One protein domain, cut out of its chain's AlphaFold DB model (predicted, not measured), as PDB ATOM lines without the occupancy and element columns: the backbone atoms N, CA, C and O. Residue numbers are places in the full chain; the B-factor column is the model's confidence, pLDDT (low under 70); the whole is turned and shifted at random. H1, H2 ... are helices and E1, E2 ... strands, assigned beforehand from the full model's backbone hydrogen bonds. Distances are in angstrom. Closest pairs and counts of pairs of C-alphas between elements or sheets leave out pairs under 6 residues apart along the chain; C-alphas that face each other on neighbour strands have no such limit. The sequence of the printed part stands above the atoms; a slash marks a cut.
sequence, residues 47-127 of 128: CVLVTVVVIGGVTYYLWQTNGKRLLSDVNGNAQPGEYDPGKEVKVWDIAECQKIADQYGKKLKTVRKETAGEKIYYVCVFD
ATOM      1  N   CYS A  47     130.922  99.010 163.224       79.81
ATOM      2  CA  CYS A  47     130.676 100.159 164.074       79.81
ATOM      3  C   CYS A  47     131.446 100.016 165.374       79.81
ATOM      4  O   CYS A  47     131.389  98.976 166.032       79.81
ATOM      5  N   VAL A  48     132.095 101.098 165.779       84.44
ATOM      6  CA  VAL A  48     132.765 101.182 167.074       84.44
ATOM      7  C   VAL A  48     132.064 102.241 167.904       84.44
ATOM      8  O   VAL A  48     131.856 103.362 167.433       84.44
ATOM      9  N   LEU A  49     131.683 101.884 169.130       86.06
ATOM     10  CA  LEU A  49     131.223 102.864 170.103       86.06
ATOM     11  C   LEU A  49     132.411 103.739 170.503       86.06
ATOM     12  O   LEU A  49     133.415 103.235 171.004       86.06
ATOM     13  N   VAL A  50     132.286 105.043 170.291       84.88
ATOM     14  CA  VAL A  50     133.356 106.008 170.550       84.88
ATOM     15  C   VAL A  50     133.206 106.618 171.938       84.88
ATOM     16  O   VAL A  50     134.152 106.627 172.725       84.88
ATOM     17  N   THR A  51     132.023 107.158 172.233       86.94
ATOM     18  CA  THR A  51     131.749 107.904 173.468       86.94
ATOM     19  C   THR A  51     130.248 108.053 173.688       86.94
ATOM     20  O   THR A  51     129.451 107.803 172.780       86.94
ATOM     21  N   VAL A  52     129.865 108.511 174.874       87.88
ATOM     22  CA  VAL A  52     128.511 108.949 175.195       87.88
ATOM     23  C   VAL A  52     128.468 110.479 175.201       87.88
ATOM     24  O   VAL A  52     129.429 111.141 175.588       87.88
ATOM     25  N   VAL A  53     127.367 111.059 174.729       89.88
ATOM     26  CA  VAL A  53     127.111 112.504 174.789       89.88
ATOM     27  C   VAL A  53     125.701 112.765 175.296       89.88
ATOM     28  O   VAL A  53     124.810 111.925 175.186       89.88
ATOM     29  N   VAL A  54     125.485 113.949 175.849       88.44
ATOM     30  CA  VAL A  54     124.191 114.411 176.338       88.44
ATOM     31  C   VAL A  54     123.757 115.628 175.532       88.44
ATOM     32  O   VAL A  54     124.447 116.645 175.491       88.44
ATOM     33  N   ILE A  55     122.577 115.547 174.920       86.19
ATOM     34  CA  ILE A  55     121.989 116.628 174.121       86.19
ATOM     35  C   ILE A  55     120.576 116.867 174.639       86.19
ATOM     36  O   ILE A  55     119.776 115.941 174.724       86.19
ATOM     37  N   GLY A  56     120.275 118.097 175.065       83.31
ATOM     38  CA  GLY A  56     118.953 118.430 175.615       83.31
ATOM     39  C   GLY A  56     118.546 117.611 176.852       83.31
ATOM     40  O   GLY A  56     117.360 117.465 177.115       83.31
ATOM     41  N   GLY A  57     119.507 117.046 177.598       81.88
ATOM     42  CA  GLY A  57     119.245 116.160 178.744       81.88
ATOM     43  C   GLY A  57     119.001 114.690 178.381       81.88
ATOM     44  O   GLY A  57     118.785 113.872 179.275       81.88
ATOM     45  N   VAL A  58     119.070 114.347 177.093       84.81
ATOM     46  CA  VAL A  58     118.959 112.978 176.582       84.81
ATOM     47  C   VAL A  58     120.354 112.423 176.303       84.81
ATOM     48  O   VAL A  58     121.202 113.112 175.736       84.81
ATOM     49  N   THR A  59     120.590 111.180 176.721       87.44
ATOM     50  CA  THR A  59     121.842 110.457 176.477       87.44
ATOM     51  C   THR A  59     121.833 109.833 175.086       87.44
ATOM     52  O   THR A  59     120.903 109.101 174.743       87.44
ATOM     53  N   TYR A  60     122.900 110.064 174.329       89.06
ATOM     54  CA  TYR A  60     123.143 109.469 173.023       89.06
ATOM     55  C   TYR A  60     124.498 108.767 172.988       89.06
ATOM     56  O   TYR A  60     125.461 109.196 173.624       89.06
ATOM     57  N   TYR A  61     124.574 107.708 172.192       88.88
ATOM     58  CA  TYR A  61     125.793 106.953 171.936       88.88
ATOM     59  C   TYR A  61     126.372 107.368 170.590       88.88
ATOM     60  O   TYR A  61     125.679 107.322 169.576       88.88
ATOM     61  N   LEU A  62     127.636 107.784 170.579       88.06
ATOM     62  CA  LEU A  62     128.340 108.148 169.359       88.06
ATOM     63  C   LEU A  62     129.040 106.926 168.774       88.06
ATOM     64  O   LEU A  62     129.948 106.361 169.387       88.06
ATOM     65  N   TRP A  63     128.656 106.568 167.557       87.62
ATOM     66  CA  TRP A  63     129.209 105.456 166.800       87.62
ATOM     67  C   TRP A  63     130.039 105.966 165.631       87.62
ATOM     68  O   TRP A  63     129.640 106.903 164.939       87.62
ATOM     69  N   GLN A  64     131.168 105.316 165.374       86.44
ATOM     70  CA  GLN A  64     131.955 105.519 164.162       86.44
ATOM     71  C   GLN A  64     131.701 104.367 163.190       86.44
ATOM     72  O   GLN A  64     131.866 103.208 163.560       86.44
ATOM     73  N   THR A  65     131.319 104.687 161.953       84.75
ATOM     74  CA  THR A  65     131.077 103.717 160.876       84.75
ATOM     75  C   THR A  65     131.450 104.312 159.525       84.75
ATOM     76  O   THR A  65     131.052 105.428 159.209       84.75
ATOM     77  N   ASN A  66     132.231 103.590 158.713       81.62
ATOM     78  CA  ASN A  66     132.618 104.024 157.361       81.62
ATOM     79  C   ASN A  66     133.181 105.461 157.293       81.62
ATOM     80  O   ASN A  66     132.859 106.226 156.386       81.62
ATOM     81  N   GLY A  67     133.975 105.855 158.296       79.62
ATOM     82  CA  GLY A  67     134.534 107.208 158.411       79.62
ATOM     83  C   GLY A  67     133.543 108.293 158.849       79.62
ATOM     84  O   GLY A  67     133.974 109.410 159.111       79.62
ATOM     85  N   LYS A  68     132.254 107.967 158.985       84.56
ATOM     86  CA  LYS A  68     131.200 108.856 159.481       84.56
ATOM     87  C   LYS A  68     130.926 108.621 160.956       84.56
ATOM     88  O   LYS A  68     131.178 107.537 161.493       84.56
ATOM     89  N   ARG A  69     130.355 109.635 161.598       86.94
ATOM     90  CA  ARG A  69     129.969 109.594 163.009       86.94
ATOM     91  C   ARG A  69     128.474 109.788 163.168       86.94
ATOM     92  O   ARG A  69     127.927 110.780 162.704       86.94
ATOM     93  N   LEU A  70     127.817 108.842 163.823       88.88
ATOM     94  CA  LEU A  70     126.366 108.816 163.976       88.88
ATOM     95  C   LEU A  70     126.009 108.728 165.452       88.88
ATOM     96  O   LEU A  70     126.614 107.957 166.195       88.88
ATOM     97  N   LEU A  71     124.999 109.483 165.870       90.25
ATOM     98  CA  LEU A  71     124.398 109.286 167.183       90.25
ATOM     99  C   LEU A  71     123.336 108.202 167.108       90.25
ATOM    100  O   LEU A  71     122.593 108.137 166.135       90.25
ATOM    101  N   SER A  72     123.210 107.408 168.164       90.00
ATOM    102  CA  SER A  72     122.018 106.610 168.417       90.00
ATOM    103  C   SER A  72     121.437 106.921 169.785       90.00
ATOM    104  O   SER A  72     122.161 107.293 170.711       90.00
ATOM    105  N   ASP A  73     120.128 106.753 169.923       88.50
ATOM    106  CA  ASP A  73     119.504 106.711 171.241       88.50
ATOM    107  C   ASP A  73     119.824 105.387 171.968       88.50
ATOM    108  O   ASP A  73     120.553 104.521 171.465       88.50
ATOM    109  N   VAL A  74     119.263 105.230 173.167       82.69
ATOM    110  CA  VAL A  74     119.412 104.029 174.005       82.69
ATOM    111  C   VAL A  74     118.800 102.763 173.407       82.69
ATOM    112  O   VAL A  74     119.171 101.665 173.812       82.69
ATOM    113  N   ASN A  75     117.901 102.907 172.437       83.00
ATOM    114  CA  ASN A  75     117.252 101.800 171.744       83.00
ATOM    115  C   ASN A  75     118.001 101.412 170.457       83.00
ATOM    116  O   ASN A  75     117.575 100.498 169.755       83.00
ATOM    117  N   GLY A  76     119.097 102.105 170.125       80.12
ATOM    118  CA  GLY A  76     119.835 101.903 168.882       80.12
ATOM    119  C   GLY A  76     119.212 102.611 167.676       80.12
ATOM    120  O   GLY A  76     119.590 102.334 166.539       80.12
ATOM    121  N   ASN A  77     118.284 103.553 167.864       85.81
ATOM    122  CA  ASN A  77     117.774 104.343 166.746       85.81
ATOM    123  C   ASN A  77     118.795 105.416 166.373       85.81
ATOM    124  O   ASN A  77     119.076 106.322 167.164       85.81
ATOM    125  N   ALA A  78     119.348 105.312 165.164       86.81
ATOM    126  CA  ALA A  78     120.283 106.297 164.644       86.81
ATOM    127  C   ALA A  78     119.582 107.641 164.400       86.81
ATOM    128  O   ALA A  78     118.507 107.699 163.800       86.81
ATOM    129  N   GLN A  79     120.213 108.723 164.839       87.75
ATOM    130  CA  GLN A  79     119.809 110.077 164.496       87.75
ATOM    131  C   GLN A  79     120.191 110.371 163.039       87.75
ATOM    132  O   GLN A  79     121.211 109.869 162.554       87.75
ATOM    133  N   PRO A  80     119.389 111.168 162.317       80.94
ATOM    134  CA  PRO A  80     119.700 111.528 160.945       80.94
ATOM    135  C   PRO A  80     120.933 112.441 160.883       80.94
ATOM    136  O   PRO A  80     121.041 113.410 161.632       80.94
ATOM    137  N   GLY A  81     121.819 112.167 159.924       83.50
ATOM    138  CA  GLY A  81     122.984 113.004 159.634       83.50
ATOM    139  C   GLY A  81     124.244 112.635 160.415       83.50
ATOM    140  O   GLY A  81     124.241 111.789 161.306       83.50
ATOM    141  N   GLU A  82     125.352 113.260 160.023       86.88
ATOM    142  CA  GLU A  82     126.632 113.119 160.709       86.88
ATOM    143  C   GLU A  82     126.693 114.051 161.923       86.88
ATOM    144  O   GLU A  82     126.300 115.215 161.844       86.88
ATOM    145  N   TYR A  83     127.169 113.535 163.055       88.62
ATOM    146  CA  TYR A  83     127.269 114.307 164.288       88.62
ATOM    147  C   TYR A  83     128.507 115.206 164.293       88.62
ATOM    148  O   TYR A  83     129.631 114.710 164.188       88.62
ATOM    149  N   ASP A  84     128.298 116.503 164.525       87.56
ATOM    150  CA  ASP A  84     129.335 117.483 164.853       87.56
ATOM    151  C   ASP A  84     129.080 118.043 166.267       87.56
ATOM    152  O   ASP A  84     128.005 118.597 166.520       87.56
ATOM    153  N   PRO A  85     130.039 117.932 167.206       84.69
ATOM    154  CA  PRO A  85     129.916 118.503 168.544       84.69
ATOM    155  C   PRO A  85     129.945 120.041 168.553       84.69
ATOM    156  O   PRO A  85     129.707 120.654 169.592       84.69
ATOM    157  N   GLY A  86     130.249 120.699 167.430       86.94
ATOM    158  CA  GLY A  86     130.247 122.153 167.330       86.94
ATOM    159  C   GLY A  86     131.273 122.789 168.272       86.94
ATOM    160  O   GLY A  86     132.460 122.455 168.225       86.94
ATOM    161  N   LYS A  87     130.827 123.741 169.104       89.38
ATOM    162  CA  LYS A  87     131.676 124.447 170.086       89.38
ATOM    163  C   LYS A  87     131.629 123.831 171.480       89.38
ATOM    164  O   LYS A  87     132.574 124.009 172.243       89.38
ATOM    165  N   GLU A  88     130.534 123.161 171.826       91.56
ATOM    166  CA  GLU A  88     130.303 122.648 173.172       91.56
ATOM    167  C   GLU A  88     129.501 121.350 173.136       91.56
ATOM    168  O   GLU A  88     128.532 121.229 172.389       91.56
ATOM    169  N   VAL A  89     129.860 120.409 174.008       92.25
ATOM    170  CA  VAL A  89     129.133 119.147 174.194       92.25
ATOM    171  C   VAL A  89     129.025 118.821 175.677       92.25
ATOM    172  O   VAL A  89     129.939 119.117 176.446       92.25
ATOM    173  N   LYS A  90     127.908 118.217 176.091       92.31
ATOM    174  CA  LYS A  90     127.734 117.716 177.458       92.31
ATOM    175  C   LYS A  90     128.023 116.222 177.501       92.31
ATOM    176  O   LYS A  90     127.625 115.498 176.595       92.31
ATOM    177  N   VAL A  91     128.687 115.769 178.551       90.75
ATOM    178  CA  VAL A  91     129.076 114.370 178.768       90.75
ATOM    179  C   VAL A  91     128.873 113.982 180.231       90.75
ATOM    180  O   VAL A  91     128.716 114.855 181.093       90.75
ATOM    181  N   TRP A  92     128.853 112.680 180.519       86.75
ATOM    182  CA  TRP A  92     128.694 112.174 181.888       86.75
ATOM    183  C   TRP A  92     130.026 112.073 182.627       86.75
ATOM    184  O   TRP A  92     130.067 112.231 183.847       86.75
ATOM    185  N   ASP A  93     131.111 111.858 181.888       87.19
ATOM    186  CA  ASP A  93     132.459 111.717 182.426       87.19
ATOM    187  C   ASP A  93     133.403 112.721 181.753       87.19
ATOM    188  O   ASP A  93     133.442 112.855 180.530       87.19
ATOM    189  N   ILE A  94     134.200 113.423 182.557       88.25
ATOM    190  CA  ILE A  94     135.222 114.359 182.082       88.25
ATOM    191  C   ILE A  94     136.220 113.709 181.110       88.25
ATOM    192  O   ILE A  94     136.714 114.382 180.204       88.25
ATOM    193  N   ALA A  95     136.481 112.403 181.239       88.31
ATOM    194  CA  ALA A  95     137.350 111.662 180.326       88.31
ATOM    195  C   ALA A  95     136.806 111.616 178.885       88.31
ATOM    196  O   ALA A  95     137.579 111.460 177.936       88.31
ATOM    197  N   GLU A  96     135.494 111.781 178.689       88.94
ATOM    198  CA  GLU A  96     134.873 111.840 177.361       88.94
ATOM    199  C   GLU A  96     135.232 113.133 176.616       88.94
ATOM    200  O   GLU A  96     135.344 113.119 175.391       88.94
ATOM    201  N   CYS A  97     135.521 114.231 177.327       90.12
ATOM    202  CA  CYS A  97     135.892 115.500 176.698       90.12
ATOM    203  C   CYS A  97     137.157 115.390 175.841       90.12
ATOM    204  O   CYS A  97     137.180 115.893 174.717       90.12
ATOM    205  N   GLN A  98     138.195 114.718 176.351       90.19
ATOM    206  CA  GLN A  98     139.438 114.531 175.601       90.19
ATOM    207  C   GLN A  98     139.231 113.582 174.416       90.19
ATOM    208  O   GLN A  98     139.686 113.874 173.317       90.19
ATOM    209  N   LYS A  99     138.460 112.500 174.603       88.44
ATOM    210  CA  LYS A  99     138.123 111.570 173.514       88.44
ATOM    211  C   LYS A  99     137.415 112.287 172.369       88.44
ATOM    212  O   LYS A  99     137.767 112.077 171.215       88.44
ATOM    213  N   ILE A 100     136.438 113.143 172.676       88.88
ATOM    214  CA  ILE A 100     135.723 113.923 171.660       88.88
ATOM    215  C   ILE A 100     136.673 114.913 170.980       88.88
ATOM    216  O   ILE A 100     136.652 115.019 169.756       88.88
ATOM    217  N   ALA A 101     137.532 115.600 171.736       89.75
ATOM    218  CA  ALA A 101     138.523 116.512 171.172       89.75
ATOM    219  C   ALA A 101     139.426 115.801 170.146       89.75
ATOM    220  O   ALA A 101     139.472 116.206 168.983       89.75
ATOM    221  N   ASP A 102     140.048 114.687 170.541       88.19
ATOM    222  CA  ASP A 102     140.964 113.914 169.697       88.19
ATOM    223  C   ASP A 102     140.256 113.350 168.457       88.19
ATOM    224  O   ASP A 102     140.774 113.420 167.343       88.19
ATOM    225  N   GLN A 103     139.034 112.843 168.630       82.44
ATOM    226  CA  GLN A 103     138.226 112.307 167.536       82.44
ATOM    227  C   GLN A 103     137.907 113.373 166.489       82.44
ATOM    228  O   GLN A 103     138.037 113.132 165.290       82.44
ATOM    229  N   TYR A 104     137.501 114.560 166.925       86.06
ATOM    230  CA  TYR A 104     137.100 115.632 166.020       86.06
ATOM    231  C   TYR A 104     138.260 116.533 165.583       86.06
ATOM    232  O   TYR A 104     138.021 117.523 164.896       86.06
ATOM    233  N   GLY A 105     139.501 116.214 165.968       87.69
ATOM    234  CA  GLY A 105     140.660 117.072 165.704       87.69
ATOM    235  C   GLY A 105     140.521 118.462 166.335       87.69
ATOM    236  O   GLY A 105     141.106 119.430 165.852       87.69
ATOM    237  N   LYS A 106     139.713 118.572 167.392       88.56
ATOM    238  CA  LYS A 106     139.449 119.808 168.126       88.56
ATOM    239  C   LYS A 106     140.394 119.900 169.317       88.56
ATOM    240  O   LYS A 106     140.840 118.894 169.860       88.56
ATOM    241  N   LYS A 107     140.676 121.120 169.771       91.62
ATOM    242  CA  LYS A 107     141.400 121.346 171.028       91.62
ATOM    243  C   LYS A 107     140.407 121.603 172.148       91.62
ATOM    244  O   LYS A 107     139.525 122.448 172.007       91.62
ATOM    245  N   LEU A 108     140.558 120.892 173.259       93.06
ATOM    246  CA  LEU A 108     139.781 121.152 174.464       93.06
ATOM    247  C   LEU A 108     140.263 122.462 175.097       93.06
ATOM    248  O   LEU A 108     141.424 122.580 175.484       93.06
ATOM    249  N   LYS A 109     139.377 123.455 175.184       94.00
ATOM    250  CA  LYS A 109     139.680 124.774 175.748       94.00
ATOM    251  C   LYS A 109     139.435 124.815 177.250       94.00
ATOM    252  O   LYS A 109     140.237 125.367 177.995       94.00
ATOM    253  N   THR A 110     138.301 124.278 177.689       94.75
ATOM    254  CA  THR A 110     137.951 124.178 179.107       94.75
ATOM    255  C   THR A 110     136.885 123.109 179.320       94.75
ATOM    256  O   THR A 110     136.172 122.733 178.386       94.75
ATOM    257  N   VAL A 111     136.769 122.632 180.557       95.06
ATOM    258  CA  VAL A 111     135.674 121.773 181.006       95.06
ATOM    259  C   VAL A 111     135.018 122.438 182.201       95.06
ATOM    260  O   VAL A 111     135.687 122.770 183.179       95.06
ATOM    261  N   ARG A 112     133.700 122.613 182.139       94.38
ATOM    262  CA  ARG A 112     132.902 123.101 183.269       94.38
ATOM    263  C   ARG A 112     131.961 122.014 183.757       94.38
ATOM    264  O   ARG A 112     131.428 121.246 182.964       94.38
ATOM    265  N   LYS A 113     131.739 121.961 185.064       93.25
ATOM    266  CA  LYS A 113     130.740 121.085 185.672       93.25
ATOM    267  C   LYS A 113     129.403 121.820 185.709       93.25
ATOM    268  O   LYS A 113     129.330 122.931 186.223       93.25
ATOM    269  N   GLU A 114     128.357 121.193 185.192       90.38
ATOM    270  CA  GLU A 114     126.976 121.660 185.291       90.38
ATOM    271  C   GLU A 114     126.147 120.657 186.088       90.38
ATOM    272  O   GLU A 114     126.389 119.452 186.069       90.38
ATOM    273  N   THR A 115     125.165 121.152 186.829       86.81
ATOM    274  CA  THR A 115     124.247 120.319 187.607       86.81
ATOM    275  C   THR A 115     122.827 120.673 187.200       86.81
ATOM    276  O   THR A 115     122.470 121.847 187.171       86.81
ATOM    277  N   ALA A 116     122.035 119.665 186.843       80.19
ATOM    278  CA  ALA A 116     120.628 119.830 186.502       80.19
ATOM    279  C   ALA A 116     119.812 118.815 187.312       80.19
ATOM    280  O   ALA A 116     119.782 117.623 186.998       80.19
ATOM    281  N   GLY A 117     119.195 119.295 188.395       83.62
ATOM    282  CA  GLY A 117     118.624 118.435 189.433       83.62
ATOM    283  C   GLY A 117     119.721 117.663 190.169       83.62
ATOM    284  O   GLY A 117     120.745 118.232 190.529       83.62
ATOM    285  N   GLU A 118     119.533 116.358 190.345       83.25
ATOM    286  CA  GLU A 118     120.533 115.459 190.950       83.25
ATOM    287  C   GLU A 118     121.614 114.995 189.956       83.25
ATOM    288  O   GLU A 118     122.564 114.305 190.325       83.25
ATOM    289  N   LYS A 119     121.481 115.357 188.675       82.94
ATOM    290  CA  LYS A 119     122.380 114.911 187.608       82.94
ATOM    291  C   LYS A 119     123.529 115.893 187.420       82.94
ATOM    292  O   LYS A 119     123.317 117.101 187.297       82.94
ATOM    293  N   ILE A 120     124.738 115.352 187.336       86.81
ATOM    294  CA  ILE A 120     125.966 116.091 187.044       86.81
ATOM    295  C   ILE A 120     126.355 115.840 185.590       86.81
ATOM    296  O   ILE A 120     126.420 114.693 185.158       86.81
ATOM    297  N   TYR A 121     126.663 116.914 184.875       88.62
ATOM    298  CA  TYR A 121     127.191 116.893 183.518       88.62
ATOM    299  C   TYR A 121     128.529 117.625 183.482       88.62
ATOM    300  O   TYR A 121     128.736 118.600 184.208       88.62
ATOM    301  N   TYR A 122     129.413 117.213 182.585       92.00
ATOM    302  CA  TYR A 122     130.588 117.990 182.215       92.00
ATOM    303  C   TYR A 122     130.343 118.601 180.842       92.00
ATOM    304  O   TYR A 122     129.946 117.906 179.914       92.00
ATOM    305  N   VAL A 123     130.544 119.907 180.710       93.75
ATOM    306  CA  VAL A 123     130.457 120.605 179.429       93.75
ATOM    307  C   VAL A 123     131.868 120.814 178.915       93.75
ATOM    308  O   VAL A 123     132.641 121.584 179.493       93.75
ATOM    309  N   CYS A 124     132.196 120.109 177.841       94.12
ATOM    310  CA  CYS A 124     133.453 120.234 177.129       94.12
ATOM    311  C   CYS A 124     133.331 121.402 176.153       94.12
ATOM    312  O   CYS A 124     132.452 121.392 175.292       94.12
ATOM    313  N   VAL A 125     134.202 122.399 176.283       94.06
ATOM    314  CA  VAL A 125     134.253 123.554 175.384       94.06
ATOM    315  C   VAL A 125     135.467 123.401 174.485       94.06
ATOM    316  O   VAL A 125     136.593 123.291 174.976       94.06
ATOM    317  N   PHE A 126     135.248 123.411 173.176       93.62
ATOM    318  CA  PHE A 126     136.299 123.256 172.176       93.62
ATOM    319  C   PHE A 126     136.718 124.601 171.583       93.62
ATOM    320  O   PHE A 126     135.958 125.576 171.599       93.62
ATOM    321  N   ASP A 127     137.941 124.657 171.063       87.50
ATOM    322  CA  ASP A 127     138.369 125.769 170.221       87.50
ATOM    323  C   ASP A 127     137.593 125.781 168.889       87.50
ATOM    324  O   ASP A 127     137.033 124.756 168.483       87.50
TER     325      ASP A 127
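This is residues 47 to 127 of the 128 residues of an uncharacterized protein of Hapalosiphonaceae cyanobacterium JJU2 (UniProt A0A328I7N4). Two small three-stranded sheets meet along their edge strands E1 and E4, and the single helix H1 covers the join, packing on one face of E4-E6-E5 and reaching over E1 of the other sheet. A long unnamed stretch, residues 73 to 87, leads from one sheet to the other. The 81 printed residues hold six named strands and one named helix in the order E1 E2 E3 E4 H1 E5 E6; both sheets, E1-E2-E3 and E4-E6-E5, are antiparallel, and the class is mixed, helices and strands. The whole is compact, with a radius of gyration of the C-alphas of 12.2 A and spans of 33 by 28 by 18 A.

Start at the sheet of E4, residues 88 to 91, E6, residues 119 to 126, and E5, residues 108 to 116. Between E4 and E6 look at N 91 and O 122, 2.8 A apart; in the hairpin of E5 and E6, at N 114 and O 121, 2.8 A. H1, residues 94 to 104, is on one face of this sheet at a height of 8.3 A, giving two layers; it lies over E6, slantwise at 34 degrees on the local plane, with the C-alphas of Cys 97 and Cys 124 closest at 5.3 A. E4, H1 and E5 form a split strand-helix-strand unit, two strands running the same way with E6 between them, and its crossover is right-handed. Now go to E1, residues 48 to 55, which bends by 53 degrees at residue 51; its closest C-alphas to E4 are those of Val 53 and Val 91, 4.8 A. H1 is on this sheet too, at a height of 8.9 A, over E1 and across the strands at 63 degrees on the local plane; the C-alphas of Thr 51 and Glu 96 are closest, 6.4 A. E1, E2, residues 58 to 65, and E3, residues 68 to 72, form a meander, each strand the antiparallel neighbour of the one before, in a strongly twisted sheet. N 53 and O 60 are 2.9 A apart, and N 63 and O 70 2.8 A. E3 is apart from E4, E5 and E6. In H1, 5 of 7 O i to N i+4 pairs are within hydrogen-bond range.

Find C-alpha 48 at (132.765, 101.182, 167.074), where E1 begins its 20.1 A; E2 spans 21.9 A and E3 13.0 A. E4 covers 10.1 A, and H1 runs 16.2 A from C-alpha 94 at (135.222, 114.359, 182.082). E5 spans 22.7 A, and E6 22.4 A to C-alpha 126 at (136.299, 123.256, 172.176).

The C-alphas of Asn 66 and Gly 117 are the two farthest apart, 37.8 A. The printed part has no cut; the link from E3 to E4 is long, the others tight. Mean pLDDT of the printed part is 87.7, and no printed residue is under 70.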